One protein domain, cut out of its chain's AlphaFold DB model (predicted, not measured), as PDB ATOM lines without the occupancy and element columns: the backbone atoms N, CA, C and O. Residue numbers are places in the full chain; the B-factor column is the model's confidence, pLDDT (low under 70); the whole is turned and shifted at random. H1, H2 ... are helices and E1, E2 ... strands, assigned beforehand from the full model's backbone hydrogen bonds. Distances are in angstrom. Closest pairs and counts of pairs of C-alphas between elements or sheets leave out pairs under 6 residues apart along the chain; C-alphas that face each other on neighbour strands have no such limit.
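Overview. This is residues 5 to 147 of the 147 residues of the protein "CdiI_N domain-containing protein" of Chondromyces crocatus (UniProt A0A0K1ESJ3). Two antiparallel sheets stand partly face to face as a small sandwich, a strongly twisted one of four strands, E4 to E7, and a smaller one of three, E1 to E3, with the long helix H1 packed along both, over E4 of the one and E1 of the other. H3 lies side by side with part of H1, near E1, while the short helix H2 sits by E4 between two long unnamed stretches, residues 99 to 110 and 115 to 129. The 143 printed residues hold three named helices and seven named strands, in the order E1 E2 E3 H1 E4 E5 E6 H2 E7 H3; across the sheets the strands run E1 E2 E3 and E4 E5 E6 E7. The class is mixed, helices and strands. The whole is compact, with a radius of gyration of the C-alphas of 14.9 A, and rounded, spanning 41 by 39 by 29 A.

Arrangement. E1, residues 5 to 8, and E2, residues 21 to 27, form a hairpin, with N 5 and O 26 3.0 A apart, within hydrogen-bond range. E2 and E3, residues 30 to 36, form the next, with N 23 and O 34 at 2.9 A; the three are a meander, each strand the antiparallel neighbour of the one before. H1, residues 43 to 57, is on this sheet at a height of 9.7 A, over E1 and only just over E2, where 3 of its C-alphas fall; the closest C-alphas of H1 and E1 are those of Glu 47 and Tyr 7, 7.5 A apart. E4, residues 62 to 68, and E5, residues 77 to 86, are a hairpin, with N 65 and O 81 at 2.9 A. E5 and E6, residues 89 to 98, are another, with N 82 and O 93 at 2.8 A, and E4 E5 E6 are a second meander. E7, residues 130 to 134, is the antiparallel neighbour of E6, with N 92 and O 131 at 2.8 A. The facing parts of the two sheets are 11.0 A centre to centre, with strands at 32 degrees. The closest C-alphas of E3 and E4 are those of Leu 36 and Ser 68, 4.7 A apart. H1 is also on the four-strand sheet, at a height of 8.5 A over E4, along the strands at 14 degrees on the local plane; Trp 50 and Met 65 have their closest C-alphas, 5.3 A apart. H2, residues 111 to 114, is on this sheet too, and its Glu 112 comes closest to E4 at Ala 63, C-alphas 5.6 A apart. H3, residues 135 to 146, touches H1 with residues 51 to 55 of H1 alone, the closest C-alphas being those of Ala 54 and Met 138, 6.4 A apart; they run opposite ways at a shallow tilt of 34.7 degrees, only just short of steep. With H1 and H3 on one face, the four-strand sheet makes two layers, a sheet and its helices. H1 and H3 have every O i to N i+4 pair within hydrogen-bond range; H2 is too short for such a pair.

Along the chain. E1 begins at C-alpha 5, (143.749, 190.528, 141.583), and is 10.4 A long; E2 measures 20.1 A and E3 18.9 A. H1 begins at C-alpha 43, (143.361, 203.109, 150.514), and is 21.3 A long. E4 measures 18.7 A, E5 and E6 27.4 A each, H2 5.8 A and E7 13.6 A. H3, 16.4 A long, ends at C-alpha 146, (154.916, 197.664, 141.408).

Size, cuts and confidence. The two C-alphas farthest apart are those of Asp 124 and Ala 147, 44.0 A. The printed part has no cut and ends at the chain's last residue, 147. The links E1 to E2, E6 to H2 and H2 to E7 are long. The mean pLDDT of the printed part is 93.0, and no printed residue is under 70.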
ATOM      1  N   ASP A   5     143.718 189.086 141.361       97.88
ATOM      2  CA  ASP A   5     143.749 190.528 141.583       97.88
ATOM      3  C   ASP A   5     142.930 190.917 142.817       97.88
ATOM      4  O   ASP A   5     141.992 190.212 143.187       97.88
ATOM      5  N   ILE A   6     143.284 192.043 143.425       98.06
ATOM      6  CA  ILE A   6     142.535 192.712 144.487       98.06
ATOM      7  C   ILE A   6     142.749 194.219 144.326       98.06
ATOM      8  O   ILE A   6     143.886 194.668 144.163       98.06
ATOM      9  N   TYR A   7     141.660 194.984 144.269       96.94
ATOM     10  CA  TYR A   7     141.705 196.421 143.984       96.94
ATOM     11  C   TYR A   7     140.477 197.159 144.507       96.94
ATOM     12  O   TYR A   7     139.441 196.547 144.761       96.94
ATOM     13  N   PHE A   8     140.594 198.482 144.631       97.00
ATOM     14  CA  PHE A   8     139.482 199.371 144.961       97.00
ATOM     15  C   PHE A   8     138.568 199.639 143.761       97.00
ATOM     16  O   PHE A   8     139.020 199.751 142.624       97.00
ATOM     17  N   LEU A   9     137.273 199.775 144.030       95.69
ATOM     18  CA  LEU A   9     136.256 200.225 143.088       95.69
ATOM     19  C   LEU A   9     135.956 201.705 143.349       95.69
ATOM     20  O   LEU A   9     135.542 202.068 144.449       95.69
ATOM     21  N   ASP A  10     136.140 202.550 142.336       88.06
ATOM     22  CA  ASP A  10     135.903 203.996 142.459       88.06
ATOM     23  C   ASP A  10     134.426 204.372 142.303       88.06
ATOM     24  O   ASP A  10     133.923 205.208 143.048       88.06
ATOM     25  N   ASP A  11     133.706 203.683 141.414       84.81
ATOM     26  CA  ASP A  11     132.315 203.999 141.059       84.81
ATOM     27  C   ASP A  11     131.304 202.985 141.622       84.81
ATOM     28  O   ASP A  11     130.238 202.747 141.046       84.81
ATOM     29  N   PHE A  12     131.637 202.331 142.738       88.19
ATOM     30  CA  PHE A  12     130.743 201.381 143.396       88.19
ATOM     31  C   PHE A  12     130.251 201.926 144.733       88.19
ATOM     32  O   PHE A  12     131.036 202.343 145.579       88.19
ATOM     33  N   TYR A  13     128.934 201.895 144.918       84.94
ATOM     34  CA  TYR A  13     128.270 202.383 146.116       84.94
ATOM     35  C   TYR A  13     127.129 201.445 146.497       84.94
ATOM     36  O   TYR A  13     126.407 200.927 145.639       84.94
ATOM     37  N   VAL A  14     126.960 201.256 147.803       87.19
ATOM     38  CA  VAL A  14     125.860 200.506 148.402       87.19
ATOM     39  C   VAL A  14     125.141 201.437 149.373       87.19
ATOM     40  O   VAL A  14     125.769 202.014 150.259       87.19
ATOM     41  N   ALA A  15     123.827 201.592 149.198       90.38
ATOM     42  CA  ALA A  15     123.011 202.428 150.075       90.38
ATOM     43  C   ALA A  15     123.102 201.947 151.535       90.38
ATOM     44  O   ALA A  15     122.964 200.749 151.790       90.38
ATOM     45  N   GLY A  16     123.323 202.866 152.480       87.06
ATOM     46  CA  GLY A  16     123.514 202.542 153.900       87.06
ATOM     47  C   GLY A  16     124.943 202.135 154.285       87.06
ATOM     48  O   GLY A  16     125.171 201.726 155.421       87.06
ATOM     49  N   MET A  17     125.896 202.216 153.353       86.88
ATOM     50  CA  MET A  17     127.333 202.043 153.605       86.88
ATOM     51  C   MET A  17     128.103 203.318 153.246       86.88
ATOM     52  O   MET A  17     129.175 203.277 152.638       86.88
ATOM     53  N   GLU A  18     127.527 204.476 153.574       86.00
ATOM     54  CA  GLU A  18     128.164 205.766 153.354       86.00
ATOM     55  C   GLU A  18     129.511 205.831 154.080       86.00
ATOM     56  O   GLU A  18     129.625 205.508 155.260       86.00
ATOM     57  N   GLY A  19     130.536 206.281 153.362       84.06
ATOM     58  CA  GLY A  19     131.882 206.417 153.901       84.06
ATOM     59  C   GLY A  19     132.750 205.174 153.741       84.06
ATOM     60  O   GLY A  19     133.958 205.328 153.813       84.06
ATOM     61  N   SER A  20     132.219 203.987 153.445       89.56
ATOM     62  CA  SER A  20     133.057 202.808 153.192       89.56
ATOM     63  C   SER A  20     133.832 202.917 151.880       89.56
ATOM     64  O   SER A  20     133.372 203.513 150.901       89.56
ATOM     65  N   TYR A  21     134.996 202.274 151.828       94.38
ATOM     66  CA  TYR A  21     135.582 201.910 150.546       94.38
ATOM     67  C   TYR A  21     134.965 200.609 150.046       94.38
ATOM     68  O   TYR A  21     134.440 199.807 150.820       94.38
ATOM     69  N   PHE A  22     135.078 200.372 148.746       96.25
ATOM     70  CA  PHE A  22     134.706 199.103 148.149       96.25
ATOM     71  C   PHE A  22     135.863 198.564 147.336       96.25
ATOM     72  O   PHE A  22     136.586 199.324 146.697       96.25
ATOM     73  N   GLY A  23     136.028 197.251 147.361       96.06
ATOM     74  CA  GLY A  23     137.029 196.550 146.587       96.06
ATOM     75  C   GLY A  23     136.440 195.336 145.900       96.06
ATOM     76  O   GLY A  23     135.319 194.917 146.188       96.06
ATOM     77  N   GLU A  24     137.203 194.777 144.978       97.62
ATOM     78  CA  GLU A  24     136.884 193.520 144.323       97.62
ATOM     79  C   GLU A  24     138.096 192.599 144.370       97.62
ATOM     80  O   GLU A  24     139.213 193.009 144.054       97.62
ATOM     81  N   ILE A  25     137.874 191.346 144.769       97.94
ATOM     82  CA  ILE A  25     138.869 190.283 144.667       97.94
ATOM     83  C   ILE A  25     138.509 189.372 143.497       97.94
ATOM     84  O   ILE A  25     137.351 189.021 143.260       97.94
ATOM     85  N   CYS A  26     139.531 188.984 142.750       98.00
ATOM     86  CA  CYS A  26     139.425 188.221 141.526       98.00
ATOM     87  C   CYS A  26     140.305 186.976 141.617       98.00
ATOM     88  O   CYS A  26     141.525 187.099 141.625       98.00
ATOM     89  N   ILE A  27     139.718 185.777 141.625       97.38
ATOM     90  CA  ILE A  27     140.461 184.511 141.750       97.38
ATOM     91  C   ILE A  27     140.010 183.545 140.652       97.38
ATOM     92  O   ILE A  27     138.956 182.918 140.734       97.38
ATOM     93  N   GLY A  28     140.778 183.441 139.567       94.75
ATOM     94  CA  GLY A  28     140.345 182.698 138.380       94.75
ATOM     95  C   GLY A  28     139.038 183.276 137.821       94.75
ATOM     96  O   GLY A  28     139.023 184.428 137.384       94.75
ATOM     97  N   SER A  29     137.951 182.496 137.843       94.19
ATOM     98  CA  SER A  29     136.593 182.936 137.471       94.19
ATOM     99  C   SER A  29     135.784 183.523 138.630       94.19
ATOM    100  O   SER A  29     134.737 184.114 138.388       94.19
ATOM    101  N   PHE A  30     136.236 183.354 139.873       96.06
ATOM    102  CA  PHE A  30     135.572 183.922 141.039       96.06
ATOM    103  C   PHE A  30     135.806 185.433 141.111       96.06
ATOM    104  O   PHE A  30     136.909 185.919 140.825       96.06
ATOM    105  N   ARG A  31     134.750 186.161 141.461       96.75
ATOM    106  CA  ARG A  31     134.717 187.613 141.623       96.75
ATOM    107  C   ARG A  31     133.843 187.925 142.822       96.75
ATOM    108  O   ARG A  31     132.711 187.447 142.877       96.75
ATOM    109  N   GLU A  32     134.353 188.728 143.741       96.50
ATOM    110  CA  GLU A  32     133.570 189.193 144.875       96.50
ATOM    111  C   GLU A  32     133.874 190.652 145.172       96.50
ATOM    112  O   GLU A  32     135.032 191.031 145.341       96.50
ATOM    113  N   LYS A  33     132.807 191.448 145.268       96.25
ATOM    114  CA  LYS A  33     132.868 192.822 145.753       96.25
ATOM    115  C   LYS A  33     132.693 192.833 147.261       96.25
ATOM    116  O   LYS A  33     131.792 192.177 147.776       96.25
ATOM    117  N   PHE A  34     133.500 193.622 147.950       94.19
ATOM    118  CA  PHE A  34     133.461 193.731 149.400       94.19
ATOM    119  C   PHE A  34     133.621 195.174 149.866       94.19
ATOM    120  O   PHE A  34     134.228 195.995 149.182       94.19
ATOM    121  N   ALA A  35     133.064 195.472 151.038       92.25
ATOM    122  CA  ALA A  35     133.265 196.743 151.716       92.25
ATOM    123  C   ALA A  35     134.525 196.689 152.589       92.25
ATOM    124  O   ALA A  35     134.827 195.651 153.184       92.25
ATOM    125  N   LEU A  36     135.215 197.820 152.680       92.62
ATOM    126  CA  LEU A  36     136.332 198.056 153.581       92.62
ATOM    127  C   LEU A  36     136.036 199.294 154.424       92.62
ATOM    128  O   LEU A  36     135.425 200.255 153.947       92.62
ATOM    129  N   ASP A  37     136.501 199.273 155.666       88.88
ATOM    130  CA  ASP A  37     136.467 200.439 156.539       88.88
ATOM    131  C   ASP A  37     137.418 201.521 156.005       88.88
ATOM    132  O   ASP A  37     138.527 201.226 155.561       88.88
ATOM    133  N   SER A  38     136.975 202.774 156.021       89.62
ATOM    134  CA  SER A  38     137.770 203.923 155.570       89.62
ATOM    135  C   SER A  38     138.270 204.806 156.710       89.62
ATOM    136  O   SER A  38     139.021 205.755 156.473       89.62
ATOM    137  N   LEU A  39     137.816 204.545 157.937       89.81
ATOM    138  CA  LEU A  39     138.080 205.374 159.104       89.81
ATOM    139  C   LEU A  39     139.415 205.009 159.747       89.81
ATOM    140  O   LEU A  39     140.083 205.882 160.297       89.81
ATOM    141  N   PHE A  40     139.804 203.735 159.681       91.75
ATOM    142  CA  PHE A  40     141.037 203.255 160.294       91.75
ATOM    143  C   PHE A  40     142.226 203.224 159.328       91.75
ATOM    144  O   PHE A  40     143.300 203.734 159.655       91.75
ATOM    145  N   TRP A  41     142.060 202.649 158.134       93.88
ATOM    146  CA  TRP A  41     143.105 202.597 157.106       93.88
ATOM    147  C   TRP A  41     142.725 203.407 155.872       93.88
ATOM    148  O   TRP A  41     141.601 203.345 155.382       93.88
ATOM    149  N   SER A  42     143.709 204.122 155.323       94.56
ATOM    150  CA  SER A  42     143.599 204.714 153.991       94.56
ATOM    151  C   SER A  42     143.661 203.635 152.907       94.56
ATOM    152  O   SER A  42     144.165 202.529 153.133       94.56
ATOM    153  N   ARG A  43     143.213 203.978 151.693       95.00
ATOM    154  CA  ARG A  43     143.361 203.109 150.514       95.00
ATOM    155  C   ARG A  43     144.814 202.693 150.291       95.00
ATOM    156  O   ARG A  43     145.090 201.500 150.230       95.00
ATOM    157  N   ASP A  44     145.736 203.654 150.305       95.81
ATOM    158  CA  ASP A  44     147.170 203.401 150.125       95.81
ATOM    159  C   ASP A  44     147.706 202.380 151.138       95.81
ATOM    160  O   ASP A  44     148.526 201.528 150.795       95.81
ATOM    161  N   ARG A  45     147.218 202.417 152.388       95.69
ATOM    162  CA  ARG A  45     147.638 201.456 153.412       95.69
ATOM    163  C   ARG A  45     147.139 200.046 153.107       95.69
ATOM    164  O   ARG A  45     147.917 199.104 153.253       95.69
ATOM    165  N   TYR A  46     145.887 199.895 152.676       96.38
ATOM    166  CA  TYR A  46     145.357 198.606 152.225       96.38
ATOM    167  C   TYR A  46     146.134 198.061 151.027       96.38
ATOM    168  O   TYR A  46     146.563 196.909 151.059       96.38
ATOM    169  N   GLU A  47     146.373 198.879 150.001       96.75
ATOM    170  CA  GLU A  47     147.110 198.443 148.809       96.75
ATOM    171  C   GLU A  47     148.539 198.029 149.155       96.75
ATOM    172  O   GLU A  47     149.002 196.968 148.728       96.75
ATOM    173  N   GLN A  48     149.221 198.817 149.991       96.81
ATOM    174  CA  GLN A  48     150.541 198.465 150.495       96.81
ATOM    175  C   GLN A  48     150.505 197.124 151.243       96.81
ATOM    176  O   GLN A  48     151.350 196.264 150.988       96.81
ATOM    177  N   GLN A  49     149.516 196.915 152.115       97.00
ATOM    178  CA  GLN A  49     149.360 195.671 152.870       97.00
ATOM    179  C   GLN A  49     149.106 194.471 151.947       97.00
ATOM    180  O   GLN A  49     149.684 193.401 152.148       97.00
ATOM    181  N   TRP A  50     148.304 194.631 150.893       97.88
ATOM    182  CA  TRP A  50     148.075 193.573 149.907       97.88
ATOM    183  C   TRP A  50     149.343 193.229 149.129       97.88
ATOM    184  O   TRP A  50     149.637 192.050 148.915       97.88
ATOM    185  N   ILE A  51     150.137 194.231 148.748       97.94
ATOM    186  CA  ILE A  51     151.436 194.022 148.097       97.94
ATOM    187  C   ILE A  51     152.406 193.306 149.051       97.94
ATOM    188  O   ILE A  51     153.098 192.374 148.639       97.94
ATOM    189  N   GLU A  52     152.453 193.694 150.326       97.12
ATOM    190  CA  GLU A  52     153.266 193.039 151.361       97.12
ATOM    191  C   GLU A  52     152.868 191.565 151.540       97.12
ATOM    192  O   GLU A  52     153.731 190.683 151.521       97.12
ATOM    193  N   ALA A  53     151.568 191.273 151.614       97.75
ATOM    194  CA  ALA A  53     151.040 189.915 151.710       97.75
ATOM    195  C   ALA A  53     151.366 189.066 150.470       97.75
ATOM    196  O   ALA A  53     151.795 187.914 150.588       97.75
ATOM    197  N   ALA A  54     151.218 189.646 149.277       97.88
ATOM    198  CA  ALA A  54     151.565 188.999 148.019       97.88
ATOM    199  C   ALA A  54     153.071 188.711 147.918       97.88
ATOM    200  O   ALA A  54     153.456 187.634 147.474       97.88
ATOM    201  N   ARG A  55     153.941 189.619 148.385       97.56
ATOM    202  CA  ARG A  55     155.389 189.359 148.485       97.56
ATOM    203  C   ARG A  55     155.683 188.251 149.488       97.56
ATOM    204  O   ARG A  55     156.479 187.360 149.200       97.56
ATOM    205  N   ARG A  56     155.021 188.273 150.646       97.50
ATOM    206  CA  ARG A  56     155.210 187.282 151.706       97.50
ATOM    207  C   ARG A  56     154.911 185.863 151.226       97.50
ATOM    208  O   ARG A  56     155.736 184.976 151.435       97.50
ATOM    209  N   ILE A  57     153.776 185.642 150.557       97.81
ATOM    210  CA  ILE A  57     153.369 184.297 150.114       97.81
ATOM    211  C   ILE A  57     154.311 183.714 149.036       97.81
ATOM    212  O   ILE A  57     154.330 182.506 148.803       97.81
ATOM    213  N   MET A  58     155.173 184.531 148.412       97.00
ATOM    214  CA  MET A  58     156.227 184.042 147.506       97.00
ATOM    215  C   MET A  58     157.372 183.324 148.227       97.00
ATOM    216  O   MET A  58     158.094 182.552 147.593       97.00
ATOM    217  N   THR A  59     157.543 183.529 149.532       95.94
ATOM    218  CA  THR A  59     158.635 182.925 150.321       95.94
ATOM    219  C   THR A  59     158.151 182.173 151.557       95.94
ATOM    220  O   THR A  59     158.909 181.381 152.110       95.94
ATOM    221  N   HIS A  60     156.897 182.373 151.959       97.19
ATOM    222  CA  HIS A  60     156.273 181.727 153.111       97.19
ATOM    223  C   HIS A  60     155.110 180.829 152.681       97.19
ATOM    224  O   HIS A  60     154.603 180.915 151.562       97.19
ATOM    225  N   ASP A  61     154.684 179.969 153.596       97.06
ATOM    226  CA  ASP A  61     153.542 179.068 153.448       97.06
ATOM    227  C   ASP A  61     152.192 179.759 153.693       97.06
ATOM    228  O   ASP A  61     151.160 179.251 153.260       97.06
ATOM    229  N   ARG A  62     152.183 180.926 154.352       97.31
ATOM    230  CA  ARG A  62     150.959 181.679 154.645       97.31
ATOM    231  C   ARG A  62     151.121 183.196 154.657       97.31
ATOM    232  O   ARG A  62     152.182 183.728 155.005       97.31
ATOM    233  N   ALA A  63     150.040 183.883 154.302       97.81
ATOM    234  CA  ALA A  63     149.906 185.336 154.343       97.81
ATOM    235  C   ALA A  63     148.426 185.743 154.462       97.81
ATOM    236  O   ALA A  63     147.532 184.927 154.244       97.81
ATOM    237  N   VAL A  64     148.175 187.013 154.777       97.25
ATOM    238  CA  VAL A  64     146.826 187.572 154.954       97.25
ATOM    239  C   VAL A  64     146.679 188.827 154.110       97.25
ATOM    240  O   VAL A  64     147.547 189.689 154.174       97.25
ATOM    241  N   MET A  65     145.583 188.970 153.366       97.56
ATOM    242  CA  MET A  65     145.172 190.244 152.762       97.56
ATOM    243  C   MET A  65     143.934 190.767 153.488       97.56
ATOM    244  O   MET A  65     142.883 190.128 153.467       97.56
ATOM    245  N   MET A  66     144.052 191.917 154.152       95.75
ATOM    246  CA  MET A  66     142.964 192.474 154.958       95.75
ATOM    247  C   MET A  66     141.834 192.978 154.061       95.75
ATOM    248  O   MET A  66     142.085 193.685 153.087       95.75
ATOM    249  N   ALA A  67     140.593 192.635 154.399       92.38
ATOM    250  CA  ALA A  67     139.403 193.078 153.673       92.38
ATOM    251  C   ALA A  67     138.569 194.074 154.488       92.38
ATOM    252  O   ALA A  67     138.006 194.996 153.921       92.38
ATOM    253  N   SER A  68     138.514 193.931 155.812       86.00
ATOM    254  CA  SER A  68     137.923 194.934 156.697       86.00
ATOM    255  C   SER A  68     138.701 194.980 158.002       86.00
ATOM    256  O   SER A  68     138.907 193.943 158.641       86.00
ATOM    257  N   ILE A  69     139.172 196.177 158.350       89.62
ATOM    258  CA  ILE A  69     139.948 196.434 159.555       89.62
ATOM    259  C   ILE A  69     139.483 197.739 160.182       89.62
ATOM    260  O   ILE A  69     139.307 198.734 159.500       89.62
ATOM    261  N   SER A  70     139.294 197.735 161.487       87.12
ATOM    262  CA  SER A  70     138.982 198.928 162.266       87.12
ATOM    263  C   SER A  70     139.901 198.958 163.484       87.12
ATOM    264  O   SER A  70     140.771 198.094 163.613       87.12
ATOM    265  N   ASP A  71     139.726 199.923 164.385       84.81
ATOM    266  CA  ASP A  71     140.529 199.982 165.608       84.81
ATOM    267  C   ASP A  71     140.438 198.644 166.380       84.81
ATOM    268  O   ASP A  71     139.340 198.275 166.820       84.81
ATOM    269  N   PRO A  72     141.556 197.903 166.555       83.94
ATOM    270  CA  PRO A  72     141.565 196.638 167.285       83.94
ATOM    271  C   PRO A  72     141.071 196.755 168.732       83.94
ATOM    272  O   PRO A  72     140.635 195.757 169.295       83.94
ATOM    273  N   ALA A  73     141.125 197.945 169.339       81.62
ATOM    274  CA  ALA A  73     140.630 198.171 170.695       81.62
ATOM    275  C   ALA A  73     139.094 198.188 170.784       81.62
ATOM    276  O   ALA A  73     138.548 197.984 171.868       81.62
ATOM    277  N   THR A  74     138.393 198.432 169.671       84.56
ATOM    278  CA  THR A  74     136.923 198.532 169.640       84.56
ATOM    279  C   THR A  74     136.257 197.534 168.697       84.56
ATOM    280  O   THR A  74     135.037 197.390 168.718       84.56
ATOM    281  N   ALA A  75     137.026 196.879 167.831       89.06
ATOM    282  CA  ALA A  75     136.511 195.933 166.854       89.06
ATOM    283  C   ALA A  75     136.127 194.593 167.495       89.06
ATOM    284  O   ALA A  75     136.840 194.061 168.343       89.06
ATOM    285  N   ASN A  76     135.028 194.001 167.025       89.44
ATOM    286  CA  ASN A  76     134.645 192.642 167.421       89.44
ATOM    287  C   ASN A  76     135.389 191.587 166.595       89.44
ATOM    288  O   ASN A  76     135.841 190.573 167.124       89.44
ATOM    289  N   PHE A  77     135.508 191.825 165.290       91.94
ATOM    290  CA  PHE A  77     136.182 190.929 164.366       91.94
ATOM    291  C   PHE A  77     136.812 191.701 163.212       91.94
ATOM    292  O   PHE A  77     136.350 192.783 162.847       91.94
ATOM    293  N   PHE A  78     137.822 191.098 162.596       94.44
ATOM    294  CA  PHE A  78     138.325 191.512 161.291       94.44
ATOM    295  C   PHE A  78     137.931 190.521 160.216       94.44
ATOM    296  O   PHE A  78     137.685 189.349 160.489       94.44
ATOM    297  N   ARG A  79     137.886 191.005 158.978       93.56
ATOM    298  CA  ARG A  79     137.658 190.168 157.804       93.56
ATOM    299  C   ARG A  79     138.903 190.174 156.938       93.56
ATOM    300  O   ARG A  79     139.440 191.245 156.638       93.56
ATOM    301  N   TRP A  80     139.343 189.002 156.496       95.31
ATOM    302  CA  TRP A  80     140.508 188.890 155.629       95.31
ATOM    303  C   TRP A  80     140.441 187.719 154.654       95.31
ATOM    304  O   TRP A  80     139.678 186.770 154.819       95.31
ATOM    305  N   TRP A  81     141.322 187.777 153.660       97.12
ATOM    306  CA  TRP A  81     141.627 186.687 152.747       97.12
ATOM    307  C   TRP A  81     142.901 185.982 153.214       97.12
ATOM    308  O   TRP A  81     144.004 186.525 153.118       97.12
ATOM    309  N   ALA A  82     142.740 184.775 153.747       97.44
ATOM    310  CA  ALA A  82     143.827 183.905 154.162       97.44
ATOM    311  C   ALA A  82     144.428 183.212 152.936       97.44
ATOM    312  O   ALA A  82     143.713 182.578 152.161       97.44
ATOM    313  N   LEU A  83     145.744 183.316 152.774       98.31
ATOM    314  CA  LEU A  83     146.502 182.679 151.704       98.31
ATOM    315  C   LEU A  83     147.306 181.523 152.294       98.31
ATOM    316  O   LEU A  83     148.110 181.744 153.197       98.31
ATOM    317  N   TYR A  84     147.129 180.320 151.754       98.06
ATOM    318  CA  TYR A  84     147.881 179.125 152.129       98.06
ATOM    319  C   TYR A  84     148.561 178.541 150.897       98.06
ATOM    320  O   TYR A  84     147.899 178.149 149.936       98.06
ATOM    321  N   ARG A  85     149.887 178.473 150.915       97.44
ATOM    322  CA  ARG A  85     150.690 177.977 149.806       97.44
ATOM    323  C   ARG A  85     151.086 176.524 150.019       97.44
ATOM    324  O   ARG A  85     151.670 176.170 151.037       97.44
ATOM    325  N   ASP A  86     150.872 175.725 148.982       96.44
ATOM    326  CA  ASP A  86     151.466 174.404 148.816       96.44
ATOM    327  C   ASP A  86     152.115 174.324 147.426       96.44
ATOM    328  O   ASP A  86     151.440 174.281 146.393       96.44
ATOM    329  N   ARG A  87     153.453 174.355 147.398       95.25
ATOM    330  CA  ARG A  87     154.273 174.428 146.174       95.25
ATOM    331  C   ARG A  87     153.871 175.609 145.280       95.25
ATOM    332  O   ARG A  87     154.151 176.752 145.638       95.25
ATOM    333  N   ASP A  88     153.250 175.346 144.132       96.06
ATOM    334  CA  ASP A  88     152.821 176.356 143.157       96.06
ATOM    335  C   ASP A  88     151.354 176.765 143.312       96.06
ATOM    336  O   ASP A  88     150.914 177.722 142.667       96.06
ATOM    337  N   LEU A  89     150.596 176.055 144.149       97.00
ATOM    338  CA  LEU A  89     149.186 176.304 144.407       97.00
ATOM    339  C   LEU A  89     149.039 177.205 145.636       97.00
ATOM    340  O   LEU A  89     149.694 176.995 146.656       97.00
ATOM    341  N   ILE A  90     148.157 178.196 145.546       98.00
ATOM    342  CA  ILE A  90     147.768 179.045 146.672       98.00
ATOM    343  C   ILE A  90     146.265 178.879 146.864       98.00
ATOM    344  O   ILE A  90     145.480 179.262 145.993       98.00
ATOM    345  N   ALA A  91     145.878 178.292 147.990       97.38
ATOM    346  CA  ALA A  91     144.505 178.298 148.458       97.38
ATOM    347  C   ALA A  91     144.198 179.654 149.097       97.38
ATOM    348  O   ALA A  91     145.006 180.191 149.855       97.38
ATOM    349  N   VAL A  92     143.035 180.199 148.772       97.69
ATOM    350  CA  VAL A  92     142.533 181.472 149.276       97.69
ATOM    351  C   VAL A  92     141.224 181.197 149.990       97.69
ATOM    352  O   VAL A  92     140.305 180.651 149.383       97.69
ATOM    353  N   GLN A  93     141.145 181.561 151.263       96.50
ATOM    354  CA  GLN A  93     139.948 181.391 152.078       96.50
ATOM    355  C   GLN A  93     139.510 182.735 152.642       96.50
ATOM    356  O   GLN A  93     140.341 183.526 153.086       96.50
ATOM    357  N   GLU A  94     138.206 182.976 152.662       94.00
ATOM    358  CA  GLU A  94     137.639 184.076 153.436       94.00
ATOM    359  C   GLU A  94     137.595 183.672 154.911       94.00
ATOM    360  O   GLU A  94     137.154 182.573 155.250       94.00
ATOM    361  N   HIS A  95     138.069 184.549 155.790       92.38
ATOM    362  CA  HIS A  95     138.080 184.324 157.230       92.38
ATOM    363  C   HIS A  95     137.543 185.554 157.955       92.38
ATOM    364  O   HIS A  95     137.834 186.698 157.592       92.38
ATOM    365  N   TYR A  96     136.805 185.283 159.025       91.25
ATOM    366  CA  TYR A  96     136.438 186.254 160.043       91.25
ATOM    367  C   TYR A  96     137.263 185.918 161.276       91.25
ATOM    368  O   TYR A  96     137.269 184.770 161.709       91.25
ATOM    369  N   CYS A  97     137.993 186.893 161.803       91.50
ATOM    370  CA  CYS A  97     138.829 186.738 162.982       91.50
ATOM    371  C   CYS A  97     138.169 187.442 164.163       91.50
ATOM    372  O   CYS A  97     138.259 188.671 164.237       91.50
ATOM    373  N   PRO A  98     137.503 186.707 165.070       91.50
ATOM    374  CA  PRO A  98     136.970 187.272 166.299       91.50
ATOM    375  C   PRO A  98     138.133 187.664 167.210       91.50
ATOM    376  O   PRO A  98     138.916 186.816 167.636       91.50
ATOM    377  N   LEU A  99     138.268 188.954 167.520       91.25
ATOM    378  CA  LEU A  99     139.423 189.446 168.281       91.25
ATOM    379  C   LEU A  99     139.403 188.982 169.741       91.25
ATOM    380  O   LEU A  99     140.458 188.809 170.345       91.25
ATOM    381  N   ALA A 100     138.209 188.744 170.290       90.88
ATOM    382  CA  ALA A 100     138.017 188.252 171.653       90.88
ATOM    383  C   ALA A 100     138.449 186.786 171.849       90.88
ATOM    384  O   ALA A 100     138.635 186.359 172.986       90.88
ATOM    385  N   GLU A 101     138.601 186.023 170.763       89.75
ATOM    386  CA  GLU A 101     138.960 184.597 170.789       89.75
ATOM    387  C   GLU A 101     140.459 184.363 170.546       89.75
ATOM    388  O   GLU A 101     140.924 183.225 170.530       89.75
ATOM    389  N   LEU A 102     141.240 185.430 170.354       89.38
ATOM    390  CA  LEU A 102     142.678 185.314 170.165       89.38
ATOM    391  C   LEU A 102     143.393 185.097 171.503       89.38
ATOM    392  O   LEU A 102     143.253 185.884 172.436       89.38
ATOM    393  N   ASP A 103     144.284 184.103 171.552       88.00
ATOM    394  CA  ASP A 103     145.156 183.845 172.712       88.00
ATOM    395  C   ASP A 103     146.119 185.008 173.031       88.00
ATOM    396  O   ASP A 103     146.746 185.053 174.093       88.00
ATOM    397  N   ARG A 104     146.299 185.932 172.080       89.19
ATOM    398  CA  ARG A 104     147.165 187.109 172.187       89.19
ATOM    399  C   ARG A 104     146.561 188.288 171.411       89.19
ATOM    400  O   ARG A 104     145.848 188.048 170.439       89.19
ATOM    401  N   PRO A 105     146.895 189.545 171.755       89.94
ATOM    402  CA  PRO A 105     146.440 190.705 170.991       89.94
ATOM    403  C   PRO A 105     146.799 190.611 169.502       89.94
ATOM    404  O   PRO A 105     147.899 190.176 169.149       89.94
ATOM    405  N   PHE A 106     145.883 191.048 168.637       91.62
ATOM    406  CA  PHE A 106     146.111 191.080 167.194       91.62
ATOM    407  C   PHE A 106     147.250 192.040 166.830       91.62
ATOM    408  O   PHE A 106     147.287 193.178 167.299       91.62
ATOM    409  N   SER A 107     148.156 191.597 165.957       91.31
ATOM    410  CA  SER A 107     149.262 192.414 165.457       91.31
ATOM    411  C   SER A 107     148.969 192.911 164.046       91.31
ATOM    412  O   SER A 107     148.906 192.122 163.107       91.31
ATOM    413  N   LEU A 108     148.855 194.232 163.884       88.88
ATOM    414  CA  LEU A 108     148.704 194.871 162.569       88.88
ATOM    415  C   LEU A 108     149.934 194.675 161.672       88.88
ATOM    416  O   LEU A 108     149.802 194.654 160.450       88.88
ATOM    417  N   ASP A 109     151.116 194.526 162.274       89.88
ATOM    418  CA  ASP A 109     152.381 194.348 161.554       89.88
ATOM    419  C   ASP A 109     152.616 192.892 161.140       89.88
ATOM    420  O   ASP A 109     153.389 192.619 160.221       89.88
ATOM    421  N   ARG A 110     151.979 191.948 161.845       90.88
ATOM    422  CA  ARG A 110     152.112 190.502 161.623       90.88
ATOM    423  C   ARG A 110     150.760 189.789 161.728       90.88
ATOM    424  O   ARG A 110     150.589 188.930 162.599       90.88
ATOM    425  N   PRO A 111     149.787 190.124 160.861       92.94
ATOM    426  CA  PRO A 111     148.434 189.566 160.923       92.94
ATOM    427  C   PRO A 111     148.413 188.038 160.765       92.94
ATOM    428  O   PRO A 111     147.528 187.357 161.277       92.94
ATOM    429  N   GLU A 112     149.415 187.466 160.097       94.19
ATOM    430  CA  GLU A 112     149.549 186.026 159.913       94.19
ATOM    431  C   GLU A 112     149.809 185.236 161.205       94.19
ATOM    432  O   GLU A 112     149.610 184.020 161.224       94.19
ATOM    433  N   GLU A 113     150.265 185.889 162.282       93.06
ATOM    434  CA  GLU A 113     150.464 185.229 163.578       93.06
ATOM    435  C   GLU A 113     149.131 184.797 164.208       93.06
ATOM    436  O   GLU A 113     149.114 183.870 165.017       93.06
ATOM    437  N   SER A 114     148.024 185.418 163.788       92.75
ATOM    438  CA  SER A 114     146.657 185.071 164.186       92.75
ATOM    439  C   SER A 114     145.991 184.049 163.252       92.75
ATOM    440  O   SER A 114     144.835 183.692 163.466       92.75
ATOM    441  N   MET A 115     146.686 183.557 162.217       92.81
ATOM    442  CA  MET A 115     146.138 182.532 161.324       92.81
ATOM    443  C   MET A 115     146.179 181.144 161.957       92.81
ATOM    444  O   MET A 115     147.238 180.667 162.385       92.81
ATOM    445  N   GLN A 116     145.052 180.446 161.863       89.56
ATOM    446  CA  GLN A 116     144.986 179.008 162.092       89.56
ATOM    447  C   GLN A 116     145.583 178.229 160.905       89.56
ATOM    448  O   GLN A 116     145.700 178.768 159.798       89.56
ATOM    449  N   PRO A 117     145.990 176.961 161.095       92.12
ATOM    450  CA  PRO A 117     146.321 176.080 159.982       92.12
ATOM    451  C   PRO A 117     145.152 175.958 158.996       92.12
ATOM    452  O   PRO A 117     143.986 176.004 159.392       92.12
ATOM    453  N   ARG A 118     145.457 175.748 157.711       94.19
ATOM    454  CA  ARG A 118     144.428 175.537 156.685       94.19
ATOM    455  C   ARG A 118     143.547 174.344 157.057       94.19
ATOM    456  O   ARG A 118     144.029 173.214 157.120       94.19
ATOM    457  N   SER A 119     142.252 174.594 157.197       91.06
ATOM    458  CA  SER A 119     141.214 173.566 157.239       91.06
ATOM    459  C   SER A 119     140.270 173.757 156.059       91.06
ATOM    460  O   SER A 119     140.041 174.878 155.617       91.06
ATOM    461  N   THR A 120     139.706 172.673 155.535       91.38
ATOM    462  CA  THR A 120     138.650 172.738 154.510       91.38
ATOM    463  C   THR A 120     137.250 172.664 155.121       91.38
ATOM    464  O   THR A 120     136.260 172.751 154.398       91.38
ATOM    465  N   ARG A 121     137.152 172.451 156.440       89.19
ATOM    466  CA  ARG A 121     135.893 172.365 157.188       89.19
ATOM    467  C   ARG A 121     135.945 173.216 158.457       89.19
ATOM    468  O   ARG A 121     136.982 173.245 159.120       89.19
ATOM    469  N   SER A 122     134.840 173.879 158.782       82.69
ATOM    470  CA  SER A 122     134.645 174.561 160.065       82.69
ATOM    471  C   SER A 122     134.463 173.555 161.206       82.69
ATOM    472  O   SER A 122     134.335 172.348 160.970       82.69
ATOM    473  N   GLU A 123     134.413 174.052 162.442       80.81
ATOM    474  CA  GLU A 123     134.130 173.248 163.640       80.81
ATOM    475  C   GLU A 123     132.758 172.554 163.567       80.81
ATOM    476  O   GLU A 123     132.622 171.403 163.975       80.81
ATOM    477  N   ASP A 124     131.782 173.191 162.914       83.88
ATOM    478  CA  ASP A 124     130.451 172.627 162.642       83.88
ATOM    479  C   ASP A 124     130.437 171.608 161.482       83.88
ATOM    480  O   ASP A 124     129.388 171.095 161.088       83.88
ATOM    481  N   GLY A 125     131.594 171.329 160.874       84.94
ATOM    482  CA  GLY A 125     131.740 170.385 159.768       84.94
ATOM    483  C   GLY A 125     131.310 170.921 158.397       84.94
ATOM    484  O   GLY A 125     131.305 170.154 157.426       84.94
ATOM    485  N   VAL A 126     130.990 172.213 158.287       87.38
ATOM    486  CA  VAL A 126     130.615 172.884 157.030       87.38
ATOM    487  C   VAL A 126     131.865 173.178 156.203       87.38
ATOM    488  O   VAL A 126     132.922 173.465 156.755       87.38
ATOM    489  N   PHE A 127     131.775 173.094 154.874       87.06
ATOM    490  CA  PHE A 127     132.902 173.445 154.009       87.06
ATOM    491  C   PHE A 127     133.217 174.939 154.091       87.06
ATOM    492  O   PHE A 127     132.328 175.772 153.934       87.06
ATOM    493  N   ILE A 128     134.494 175.257 154.297       87.12
ATOM    494  CA  ILE A 128     134.991 176.631 154.229       87.12
ATOM    495  C   ILE A 128     135.065 177.037 152.758       87.12
ATOM    496  O   ILE A 128     135.567 176.274 151.927       87.12
ATOM    497  N   SER A 129     134.571 178.233 152.440       87.31
ATOM    498  CA  SER A 129     134.682 178.805 151.101       87.31
ATOM    499  C   SER A 129     136.156 178.966 150.734       87.31
ATOM    500  O   SER A 129     136.907 179.682 151.398       87.31
ATOM    501  N   GLU A 130     136.575 178.261 149.687       94.62
ATOM    502  CA  GLU A 130     137.968 178.194 149.268       94.62
ATOM    503  C   GLU A 130     138.075 178.291 147.749       94.62
ATOM    504  O   GLU A 130     137.356 177.628 146.997       94.62
ATOM    505  N   TRP A 131     139.025 179.103 147.304       96.81
ATOM    506  CA  TRP A 131     139.379 179.274 145.905       96.81
ATOM    507  C   TRP A 131     140.867 179.038 145.720       96.81
ATOM    508  O   TRP A 131     141.646 179.051 146.669       96.81
ATOM    509  N   PHE A 132     141.277 178.832 144.475       96.62
ATOM    510  CA  PHE A 132     142.656 178.496 144.166       96.62
ATOM    511  C   PHE A 132     143.224 179.434 143.114       96.62
ATOM    512  O   PHE A 132     142.606 179.710 142.084       96.62
ATOM    513  N   THR A 133     144.449 179.874 143.362       97.62
ATOM    514  CA  THR A 133     145.296 180.560 142.393       97.62
ATOM    515  C   THR A 133     146.693 179.946 142.407       97.62
ATOM    516  O   THR A 133     146.924 178.917 143.042       97.62
ATOM    517  N   THR A 134     147.632 180.532 141.673       97.69
ATOM    518  CA  THR A 134     149.006 180.033 141.594       97.69
ATOM    519  C   THR A 134     150.019 181.088 141.994       97.69
ATOM    520  O   THR A 134     149.764 182.289 141.889       97.69
ATOM    521  N   VAL A 135     151.212 180.631 142.371       97.56
ATOM    522  CA  VAL A 135     152.381 181.494 142.601       97.56
ATOM    523  C   VAL A 135     152.624 182.407 141.393       97.56
ATOM    524  O   VAL A 135     152.791 183.610 141.557       97.56
ATOM    525  N   ARG A 136     152.523 181.872 140.169       97.44
ATOM    526  CA  ARG A 136     152.658 182.655 138.929       97.44
ATOM    527  C   ARG A 136     151.606 183.763 138.804       97.44
ATOM    528  O   ARG A 136     151.935 184.863 138.370       97.44
ATOM    529  N   ALA A 137     150.347 183.486 139.142       97.94
ATOM    530  CA  ALA A 137     149.286 184.491 139.076       97.94
ATOM    531  C   ALA A 137     149.486 185.603 140.120       97.94
ATOM    532  O   ALA A 137     149.271 186.773 139.809       97.94
ATOM    533  N   MET A 138     149.950 185.245 141.320       97.81
ATOM    534  CA  MET A 138     150.298 186.207 142.368       97.81
ATOM    535  C   MET A 138     151.529 187.052 141.993       97.81
ATOM    536  O   MET A 138     151.539 188.259 142.215       97.81
ATOM    537  N   GLN A 139     152.534 186.455 141.349       97.31
ATOM    538  CA  GLN A 139     153.675 187.198 140.810       97.31
ATOM    539  C   GLN A 139     153.231 188.204 139.740       97.31
ATOM    540  O   GLN A 139     153.615 189.367 139.796       97.31
ATOM    541  N   ALA A 140     152.364 187.793 138.811       97.38
ATOM    542  CA  ALA A 140     151.824 188.707 137.810       97.38
ATOM    543  C   ALA A 140     151.017 189.854 138.447       97.38
ATOM    544  O   ALA A 140     151.002 190.960 137.913       97.38
ATOM    545  N   PHE A 141     150.314 189.604 139.560       97.56
ATOM    546  CA  PHE A 141     149.663 190.659 140.347       97.56
ATOM    547  C   PHE A 141     150.686 191.656 140.903       97.56
ATOM    548  O   PHE A 141     150.514 192.855 140.701       97.56
ATOM    549  N   LEU A 142     151.772 191.177 141.520       97.25
ATOM    550  CA  LEU A 142     152.848 192.042 142.013       97.25
ATOM    551  C   LEU A 142     153.439 192.905 140.897       97.25
ATOM    552  O   LEU A 142     153.524 194.116 141.055       97.25
ATOM    553  N   GLU A 143     153.772 192.302 139.756       96.75
ATOM    554  CA  GLU A 143     154.327 193.010 138.597       96.75
ATOM    555  C   GLU A 143     153.412 194.150 138.124       96.75
ATOM    556  O   GLU A 143     153.903 195.232 137.820       96.75
ATOM    557  N   ARG A 144     152.084 193.961 138.130       95.69
ATOM    558  CA  ARG A 144     151.118 195.021 137.773       95.69
ATOM    559  C   ARG A 144     151.010 196.141 138.809       95.69
ATOM    560  O   ARG A 144     150.568 197.228 138.457       95.69
ATOM    561  N   ARG A 145     151.334 195.873 140.076       92.50
ATOM    562  CA  ARG A 145     151.171 196.815 141.199       92.50
ATOM    563  C   ARG A 145     152.456 197.552 141.569       92.50
ATOM    564  O   ARG A 145     152.402 198.495 142.348       92.50
ATOM    565  N   THR A 146     153.601 197.102 141.063       87.50
ATOM    566  CA  THR A 146     154.916 197.664 141.408       87.50
ATOM    567  C   THR A 146     155.715 198.158 140.205       87.50
ATOM    568  O   THR A 146     156.863 198.559 140.391       87.50
ATOM    569  N   ALA A 147     155.159 198.058 138.997       71.81
ATOM    570  CA  ALA A 147     155.704 198.678 137.790       71.81
ATOM    571  C   ALA A 147     155.311 200.158 137.728       71.81
ATOM    572  O   ALA A 147     156.176 200.958 137.310       71.81
TER     573      ALA A 147